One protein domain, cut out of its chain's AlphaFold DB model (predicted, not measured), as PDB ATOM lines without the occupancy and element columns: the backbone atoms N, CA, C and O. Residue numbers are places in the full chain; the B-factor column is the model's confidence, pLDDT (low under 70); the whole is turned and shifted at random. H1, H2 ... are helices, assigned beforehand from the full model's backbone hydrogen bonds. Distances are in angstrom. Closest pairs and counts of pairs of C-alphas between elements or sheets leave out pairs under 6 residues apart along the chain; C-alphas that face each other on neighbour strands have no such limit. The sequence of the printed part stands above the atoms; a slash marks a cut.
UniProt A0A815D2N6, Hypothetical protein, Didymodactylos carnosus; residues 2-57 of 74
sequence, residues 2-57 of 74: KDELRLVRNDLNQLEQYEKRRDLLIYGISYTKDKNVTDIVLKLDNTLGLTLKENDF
ATOM      1  N   LYS A   2      90.415  51.535  96.504       81.25
ATOM      2  CA  LYS A   2      91.404  52.460  95.885       81.25
ATOM      3  C   LYS A   2      90.756  53.657  95.174       81.25
ATOM      4  O   LYS A   2      91.242  54.776  95.318       81.25
ATOM      5  N   ASP A   3      89.654  53.428  94.465       84.62
ATOM      6  CA  ASP A   3      88.952  54.489  93.733       84.62
ATOM      7  C   ASP A   3      88.207  55.446  94.668       84.62
ATOM      8  O   ASP A   3      88.293  56.658  94.502       84.62
ATOM      9  N   GLU A   4      87.579  54.924  95.723       88.44
ATOM     10  CA  GLU A   4      86.956  55.730  96.786       88.44
ATOM     11  C   GLU A   4      87.990  56.606  97.504       88.44
ATOM     12  O   GLU A   4      87.758  57.793  97.713       88.44
ATOM     13  N   LEU A   5      89.178  56.066  97.805       90.19
ATOM     14  CA  LEU A   5      90.263  56.843  98.407       90.19
ATOM     15  C   LEU A   5      90.750  57.963  97.474       90.19
ATOM     16  O   LEU A   5      91.157  59.031  97.934       90.19
ATOM     17  N   ARG A   6      90.718  57.731  96.156       88.81
ATOM     18  CA  ARG A   6      91.066  58.744  95.155       88.81
ATOM     19  C   ARG A   6      90.019  59.854  95.092       88.81
ATOM     20  O   ARG A   6      90.402  61.015  95.000       88.81
ATOM     21  N   LEU A   7      88.736  59.506  95.164       90.56
ATOM     22  CA  LEU A   7      87.641  60.478  95.193       90.56
ATOM     23  C   LEU A   7      87.741  61.375  96.429       90.56
ATOM     24  O   LEU A   7      87.839  62.587  96.283       90.56
ATOM     25  N   VAL A   8      87.889  60.784  97.617       91.56
ATOM     26  CA  VAL A   8      88.034  61.543  98.870       91.56
ATOM     27  C   VAL A   8      89.234  62.497  98.829       91.56
ATOM     28  O   VAL A   8      89.139  63.634  99.282       91.56
ATOM     29  N   ARG A   9      90.368  62.075  98.251       91.12
ATOM     30  CA  ARG A   9      91.535  62.959  98.077       91.12
ATOM     31  C   ARG A   9      91.254  64.140  97.154       91.12
ATOM     32  O   ARG A   9      91.753  65.232  97.408       91.12
ATOM     33  N   ASN A  10      90.503  63.925  96.079       91.19
ATOM     34  CA  ASN A  10      90.156  64.998  95.153       91.19
ATOM     35  C   ASN A  10      89.225  66.014  95.814       91.19
ATOM     36  O   ASN A  10      89.479  67.210  95.703       91.19
ATOM     37  N   ASP A  11      88.221  65.540  96.548       92.25
ATOM     38  CA  ASP A  11      87.275  66.401  97.259       92.25
ATOM     39  C   ASP A  11      87.988  67.222  98.343       92.25
ATOM     40  O   ASP A  11      87.784  68.431  98.448       92.25
ATOM     41  N   LEU A  12      88.908  66.598  99.089       92.06
ATOM     42  CA  LEU A  12      89.726  67.288 100.090       92.06
ATOM     43  C   LEU A  12      90.605  68.375  99.456       92.06
ATOM     44  O   LEU A  12      90.621  69.509  99.925       92.06
ATOM     45  N   ASN A  13      91.268  68.069  98.339       89.94
ATOM     46  CA  ASN A  13      92.058  69.058  97.607       89.94
ATOM     47  C   ASN A  13      91.200  70.222  97.090       89.94
ATOM     48  O   ASN A  13      91.646  71.369  97.103       89.94
ATOM     49  N   GLN A  14      89.983  69.947  96.615       89.44
ATOM     50  CA  GLN A  14      89.067  70.990  96.153       89.44
ATOM     51  C   GLN A  14      88.624  71.900  97.297       89.44
ATOM     52  O   GLN A  14      88.607  73.119  97.123       89.44
ATOM     53  N   LEU A  15      88.310  71.326  98.460       87.75
ATOM     54  CA  LEU A  15      87.954  72.083  99.657       87.75
ATOM     55  C   LEU A  15      89.109  72.969 100.125       87.75
ATOM     56  O   LEU A  15      88.911  74.168 100.311       87.75
ATOM     57  N   GLU A  16      90.325  72.427 100.210       86.44
ATOM     58  CA  GLU A  16      91.508  73.219 100.568       86.44
ATOM     59  C   GLU A  16      91.759  74.364  99.582       86.44
ATOM     60  O   GLU A  16      92.115  75.474  99.973       86.44
ATOM     61  N   GLN A  17      91.598  74.115  98.279       79.62
ATOM     62  CA  GLN A  17      91.747  75.166  97.274       79.62
ATOM     63  C   GLN A  17      90.659  76.225  97.396       79.62
ATOM     64  O   GLN A  17      90.937  77.402  97.186       79.62
ATOM     65  N   TYR A  18      89.423  75.824  97.694       83.88
ATOM     66  CA  TYR A  18      88.315  76.749  97.885       83.88
ATOM     67  C   TYR A  18      88.552  77.672  99.083       83.88
ATOM     68  O   TYR A  18      88.310  78.872  98.976       83.88
ATOM     69  N   GLU A  19      89.086  77.136 100.180       82.00
ATOM     70  CA  GLU A  19      89.467  77.913 101.360       82.00
ATOM     71  C   GLU A  19      90.586  78.915 101.031       82.00
ATOM     72  O   GLU A  19      90.411  80.121 101.215       82.00
ATOM     73  N   LYS A  20      91.667  78.446 100.387       81.56
ATOM     74  CA  LYS A  20      92.833  79.269 100.009       81.56
ATOM     75  C   LYS A  20      92.522  80.410  99.039       81.56
ATOM     76  O   LYS A  20      93.317  81.336  98.922       81.56
ATOM     77  N   ARG A  21      91.387  80.392  98.327       84.31
ATOM     78  CA  ARG A  21      90.985  81.512  97.444       84.31
ATOM     79  C   ARG A  21      90.775  82.821  98.197       84.31
ATOM     80  O   ARG A  21      90.790  83.872  97.566       84.31
ATOM     81  N   ARG A  22      90.516  82.754  99.504       83.88
ATOM     82  CA  ARG A  22      90.333  83.931 100.361       83.88
ATOM     83  C   ARG A  22      91.635  84.391 101.016       83.88
ATOM     84  O   ARG A  22      91.631  85.432 101.664       83.88
ATOM     85  N   ASP A  23      92.727  83.658 100.814       88.06
ATOM     86  CA  ASP A  23      94.030  83.989 101.374       88.06
ATOM     87  C   ASP A  23      94.810  84.919 100.442       88.06
ATOM     88  O   ASP A  23      94.785  84.785  99.215       88.06
ATOM     89  N   LEU A  24      95.574  85.834 101.038       85.88
ATOM     90  CA  LEU A  24      96.529  86.680 100.332       85.88
ATOM     91  C   LEU A  24      97.956  86.233 100.657       85.88
ATOM     92  O   LEU A  24      98.375  86.232 101.815       85.88
ATOM     93  N   LEU A  25      98.730  85.896  99.624       87.31
ATOM     94  CA  LEU A  25     100.142  85.544  99.763       87.31
ATOM     95  C   LEU A  25     101.025  86.760  99.498       87.31
ATOM     96  O   LEU A  25     101.040  87.309  98.398       87.31
ATOM     97  N   ILE A  26     101.792  87.155 100.514       84.81
ATOM     98  CA  ILE A  26     102.701  88.300 100.453       84.81
ATOM     99  C   ILE A  26     104.143  87.784 100.461       84.81
ATOM    100  O   ILE A  26     104.602  87.175 101.429       84.81
ATOM    101  N   TYR A  27     104.868  88.046  99.374       86.31
ATOM    102  CA  TYR A  27     106.261  87.634  99.187       86.31
ATOM    103  C   TYR A  27     107.233  88.802  99.395       86.31
ATOM    104  O   TYR A  27     106.839  89.964  99.412       86.31
ATOM    105  N   GLY A  28     108.524  88.494  99.561       81.56
ATOM    106  CA  GLY A  28     109.582  89.511  99.656       81.56
ATOM    107  C   GLY A  28     109.677  90.232 101.007       81.56
ATOM    108  O   GLY A  28     110.509  91.120 101.168       81.56
ATOM    109  N   ILE A  29     108.877  89.843 102.004       81.81
ATOM    110  CA  ILE A  29     108.978  90.400 103.354       81.81
ATOM    111  C   ILE A  29     110.174  89.770 104.073       81.81
ATOM    112  O   ILE A  29     110.130  88.589 104.427       81.81
ATOM    113  N   SER A  30     111.212  90.561 104.351       82.12
ATOM    114  CA  SER A  30     112.396  90.106 105.090       82.12
ATOM    115  C   SER A  30     112.027  89.462 106.428       82.12
ATOM    116  O   SER A  30     111.094  89.891 107.117       82.12
ATOM    117  N   TYR A  31     112.762  88.415 106.800       77.69
ATOM    118  CA  TYR A  31     112.593  87.752 108.087       77.69
ATOM    119  C   TYR A  31     113.358  88.544 109.151       77.69
ATOM    120  O   TYR A  31     114.583  88.566 109.168       77.69
ATOM    121  N   THR A  32     112.638  89.227 110.033       76.06
ATOM    122  CA  THR A  32     113.219  89.934 111.180       76.06
ATOM    123  C   THR A  32     112.639  89.333 112.444       76.06
ATOM    124  O   THR A  32     111.419  89.322 112.598       76.06
ATOM    125  N   LYS A  33     113.515  88.835 113.321       64.25
ATOM    126  CA  LYS A  33     113.170  88.019 114.495       64.25
ATOM    127  C   LYS A  33     112.167  88.687 115.447       64.25
ATOM    128  O   LYS A  33     111.366  87.985 116.048       64.25
ATOM    129  N   ASP A  34     112.158  90.019 115.493       62.41
ATOM    130  CA  ASP A  34     111.412  90.791 116.496       62.41
ATOM    131  C   ASP A  34     110.243  91.605 115.918       62.41
ATOM    132  O   ASP A  34     109.698  92.472 116.597       62.41
ATOM    133  N   LYS A  35     109.851  91.379 114.654       67.06
ATOM    134  CA  LYS A  35     108.704  92.094 114.069       67.06
ATOM    135  C   LYS A  35     107.443  91.248 114.099       67.06
ATOM    136  O   LYS A  35     107.406  90.159 113.526       67.06
ATOM    137  N   ASN A  36     106.393  91.815 114.685       82.06
ATOM    138  CA  ASN A  36     105.038  91.312 114.548       82.06
ATOM    139  C   ASN A  36     104.621  91.362 113.067       82.06
ATOM    140  O   ASN A  36     104.756  92.390 112.399       82.06
ATOM    141  N   VAL A  37     104.159  90.228 112.538       84.75
ATOM    142  CA  VAL A  37     103.751  90.098 111.133       84.75
ATOM    143  C   VAL A  37     102.476  90.899 110.868       84.75
ATOM    144  O   VAL A  37     102.359  91.492 109.799       84.75
ATOM    145  N   THR A  38     101.577  90.991 111.849       86.44
ATOM    146  CA  THR A  38     100.349  91.794 111.774       86.44
ATOM    147  C   THR A  38     100.668  93.258 111.485       86.44
ATOM    148  O   THR A  38     100.170  93.809 110.508       86.44
ATOM    149  N   ASP A  39     101.597  93.859 112.233       86.25
ATOM    150  CA  ASP A  39     102.006  95.257 112.036       86.25
ATOM    151  C   ASP A  39     102.590  95.509 110.641       86.25
ATOM    152  O   ASP A  39     102.472  96.605 110.095       86.25
ATOM    153  N   ILE A  40     103.269  94.512 110.065       85.94
ATOM    154  CA  ILE A  40     103.811  94.608 108.706       85.94
ATOM    155  C   ILE A  40     102.670  94.626 107.689       85.94
ATOM    156  O   ILE A  40     102.697  95.447 106.775       85.94
ATOM    157  N   VAL A  41     101.677  93.750 107.851       85.62
ATOM    158  CA  VAL A  41     100.522  93.665 106.947       85.62
ATOM    159  C   VAL A  41      99.672  94.930 107.027       85.62
ATOM    160  O   VAL A  41      99.334  95.488 105.989       85.62
ATOM    161  N   LEU A  42      99.409  95.456 108.227       86.38
ATOM    162  CA  LEU A  42      98.662  96.707 108.396       86.38
ATOM    163  C   LEU A  42      99.367  97.906 107.747       86.38
ATOM    164  O   LEU A  42      98.718  98.807 107.233       86.38
ATOM    165  N   LYS A  43     100.705  97.912 107.691       85.81
ATOM    166  CA  LYS A  43     101.463  98.960 106.985       85.81
ATOM    167  C   LYS A  43     101.329  98.897 105.460       85.81
ATOM    168  O   LYS A  43     101.665  99.882 104.801       85.81
ATOM    169  N   LEU A  44     100.856  97.783 104.896       80.81
ATOM    170  CA  LEU A  44     100.617  97.665 103.453       80.81
ATOM    171  C   LEU A  44      99.348  98.393 102.998       80.81
ATOM    172  O   LEU A  44      99.230  98.645 101.801       80.81
ATOM    173  N   ASP A  45      98.467  98.788 103.923       78.38
ATOM    174  CA  ASP A  45      97.250  99.582 103.686       78.38
ATOM    175  C   ASP A  45      97.509 100.738 102.703       78.38
ATOM    176  O   ASP A  45      96.998 100.748 101.580       78.38
ATOM    177  N   ASN A  46      98.452 101.621 103.053       70.75
ATOM    178  CA  ASN A  46      98.809 102.790 102.243       70.75
ATOM    179  C   ASN A  46      99.394 102.437 100.869       70.75
ATOM    180  O   ASN A  46      99.299 103.231  99.937       70.75
ATOM    181  N   THR A  47     100.042 101.276 100.742       77.94
ATOM    182  CA  THR A  47     100.659 100.849  99.474       77.94
ATOM    183  C   THR A  47      99.621 100.245  98.531       77.94
ATOM    184  O   THR A  47      99.743 100.375  97.316       77.94
ATOM    185  N   LEU A  48      98.603  99.589  99.087       77.62
ATOM    186  CA  LEU A  48      97.548  98.914  98.336       77.62
ATOM    187  C   LEU A  48      96.291  99.782  98.164       77.62
ATOM    188  O   LEU A  48      95.406  99.409  97.399       77.62
ATOM    189  N   GLY A  49      96.216 100.930  98.846       79.88
ATOM    190  CA  GLY A  49      95.040 101.800  98.857       79.88
ATOM    191  C   GLY A  49      93.841 101.165  99.565       79.88
ATOM    192  O   GLY A  49      92.700 101.424  99.187       79.88
ATOM    193  N   LEU A  50      94.093 100.295 100.545       80.94
ATOM    194  CA  LEU A  50      93.075  99.500 101.231       80.94
ATOM    195  C   LEU A  50      93.122  99.791 102.718       80.94
ATOM    196  O   LEU A  50      94.096  99.404 103.338       80.94
ATOM    197  N   THR A  51      92.058 100.336 103.308       83.94
ATOM    198  CA  THR A  51      92.012 100.525 104.764       83.94
ATOM    199  C   THR A  51      91.910  99.181 105.482       83.94
ATOM    200  O   THR A  51      90.839  98.576 105.479       83.94
ATOM    201  N   LEU A  52      93.007  98.719 106.085       83.50
ATOM    202  CA  LEU A  52      93.093  97.411 106.747       83.50
ATOM    203  C   LEU A  52      92.975  97.571 108.265       83.50
ATOM    204  O   LEU A  52      93.689  98.360 108.882       83.50
ATOM    205  N   LYS A  53      92.102  96.782 108.888       85.19
ATOM    206  CA  LYS A  53      91.956  96.682 110.346       85.19
ATOM    207  C   LYS A  53      92.281  95.267 110.801       85.19
ATOM    208  O   LYS A  53      92.107  94.311 110.057       85.19
ATOM    209  N   GLU A  54      92.700  95.107 112.054       81.25
ATOM    210  CA  GLU A  54      93.035  93.779 112.601       81.25
ATOM    211  C   GLU A  54      91.885  92.770 112.482       81.25
ATOM    212  O   GLU A  54      92.118  91.602 112.188       81.25
ATOM    213  N   ASN A  55      90.641  93.231 112.631       86.00
ATOM    214  CA  ASN A  55      89.448  92.386 112.555       86.00
ATOM    215  C   ASN A  55      89.080  91.948 111.127       86.00
ATOM    216  O   ASN A  55      88.162  91.145 110.967       86.00
ATOM    217  N   ASP A  56      89.766  92.463 110.103       84.38
ATOM    218  CA  ASP A  56      89.524  92.080 108.709       84.38
ATOM    219  C   ASP A  56      90.218  90.751 108.353       84.38
ATOM    220  O   ASP A  56      89.994  90.204 107.272       84.38
ATOM    221  N   PHE A  57      91.049  90.208 109.254       85.19
ATOM    222  CA  PHE A  57      91.835  88.999 109.023       85.19
ATOM    223  C   PHE A  57      91.434  87.864 109.965       85.19
ATOM    224  O   PHE A  57      91.416  88.015 111.183       85.19
TER     225      PHE A  57
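This is residues 2 to 57 of the 74 residues of the protein "Hypothetical protein" of Didymodactylos carnosus (UniProt A0A815D2N6). One long helix, H1, sticks out as an arm from a small, loose head, which holds the short helices H2 and H3 with loops before and after them. In the head, loop residues 30 to 36 also stick out. The printed part has 56 residues, with three named helices in the order H1, H2, H3 and no named strand, all helix by class. It is extended, with a radius of gyration of the C-alphas of 17.3 A and spans of 49 by 26 by 19 A.

Find C-alpha 2 at (91.404, 52.460, 95.885); from there H1, residues 2 to 20, runs 27.2 A to C-alpha 20 at (92.833, 79.269, 100.009). Further on come H2, residues 37 to 42, 8.8 A long, and H3, residues 45 to 48, 5.4 A long, ending at C-alpha 48 at (97.548, 98.914, 98.336).

H1 is apart from H2 and from H3, with no C-alphas within 8 A. H2 and H3 meet only through their tight link of 2 residues. Look at the backbone of H1 and H2: every O i to N i+4 pair is within hydrogen-bond range. H3 is too short for such a pair; its one O i to N i+3 pair is within range.

The C-alphas farthest apart, of Lys 2 and Asn 46, are 51.3 A apart. The printed part has no cut; the link from H1 to H2, 16 residues, is long. Mean pLDDT of the printed part is 83.5, and residues 33 to 35 are under 70.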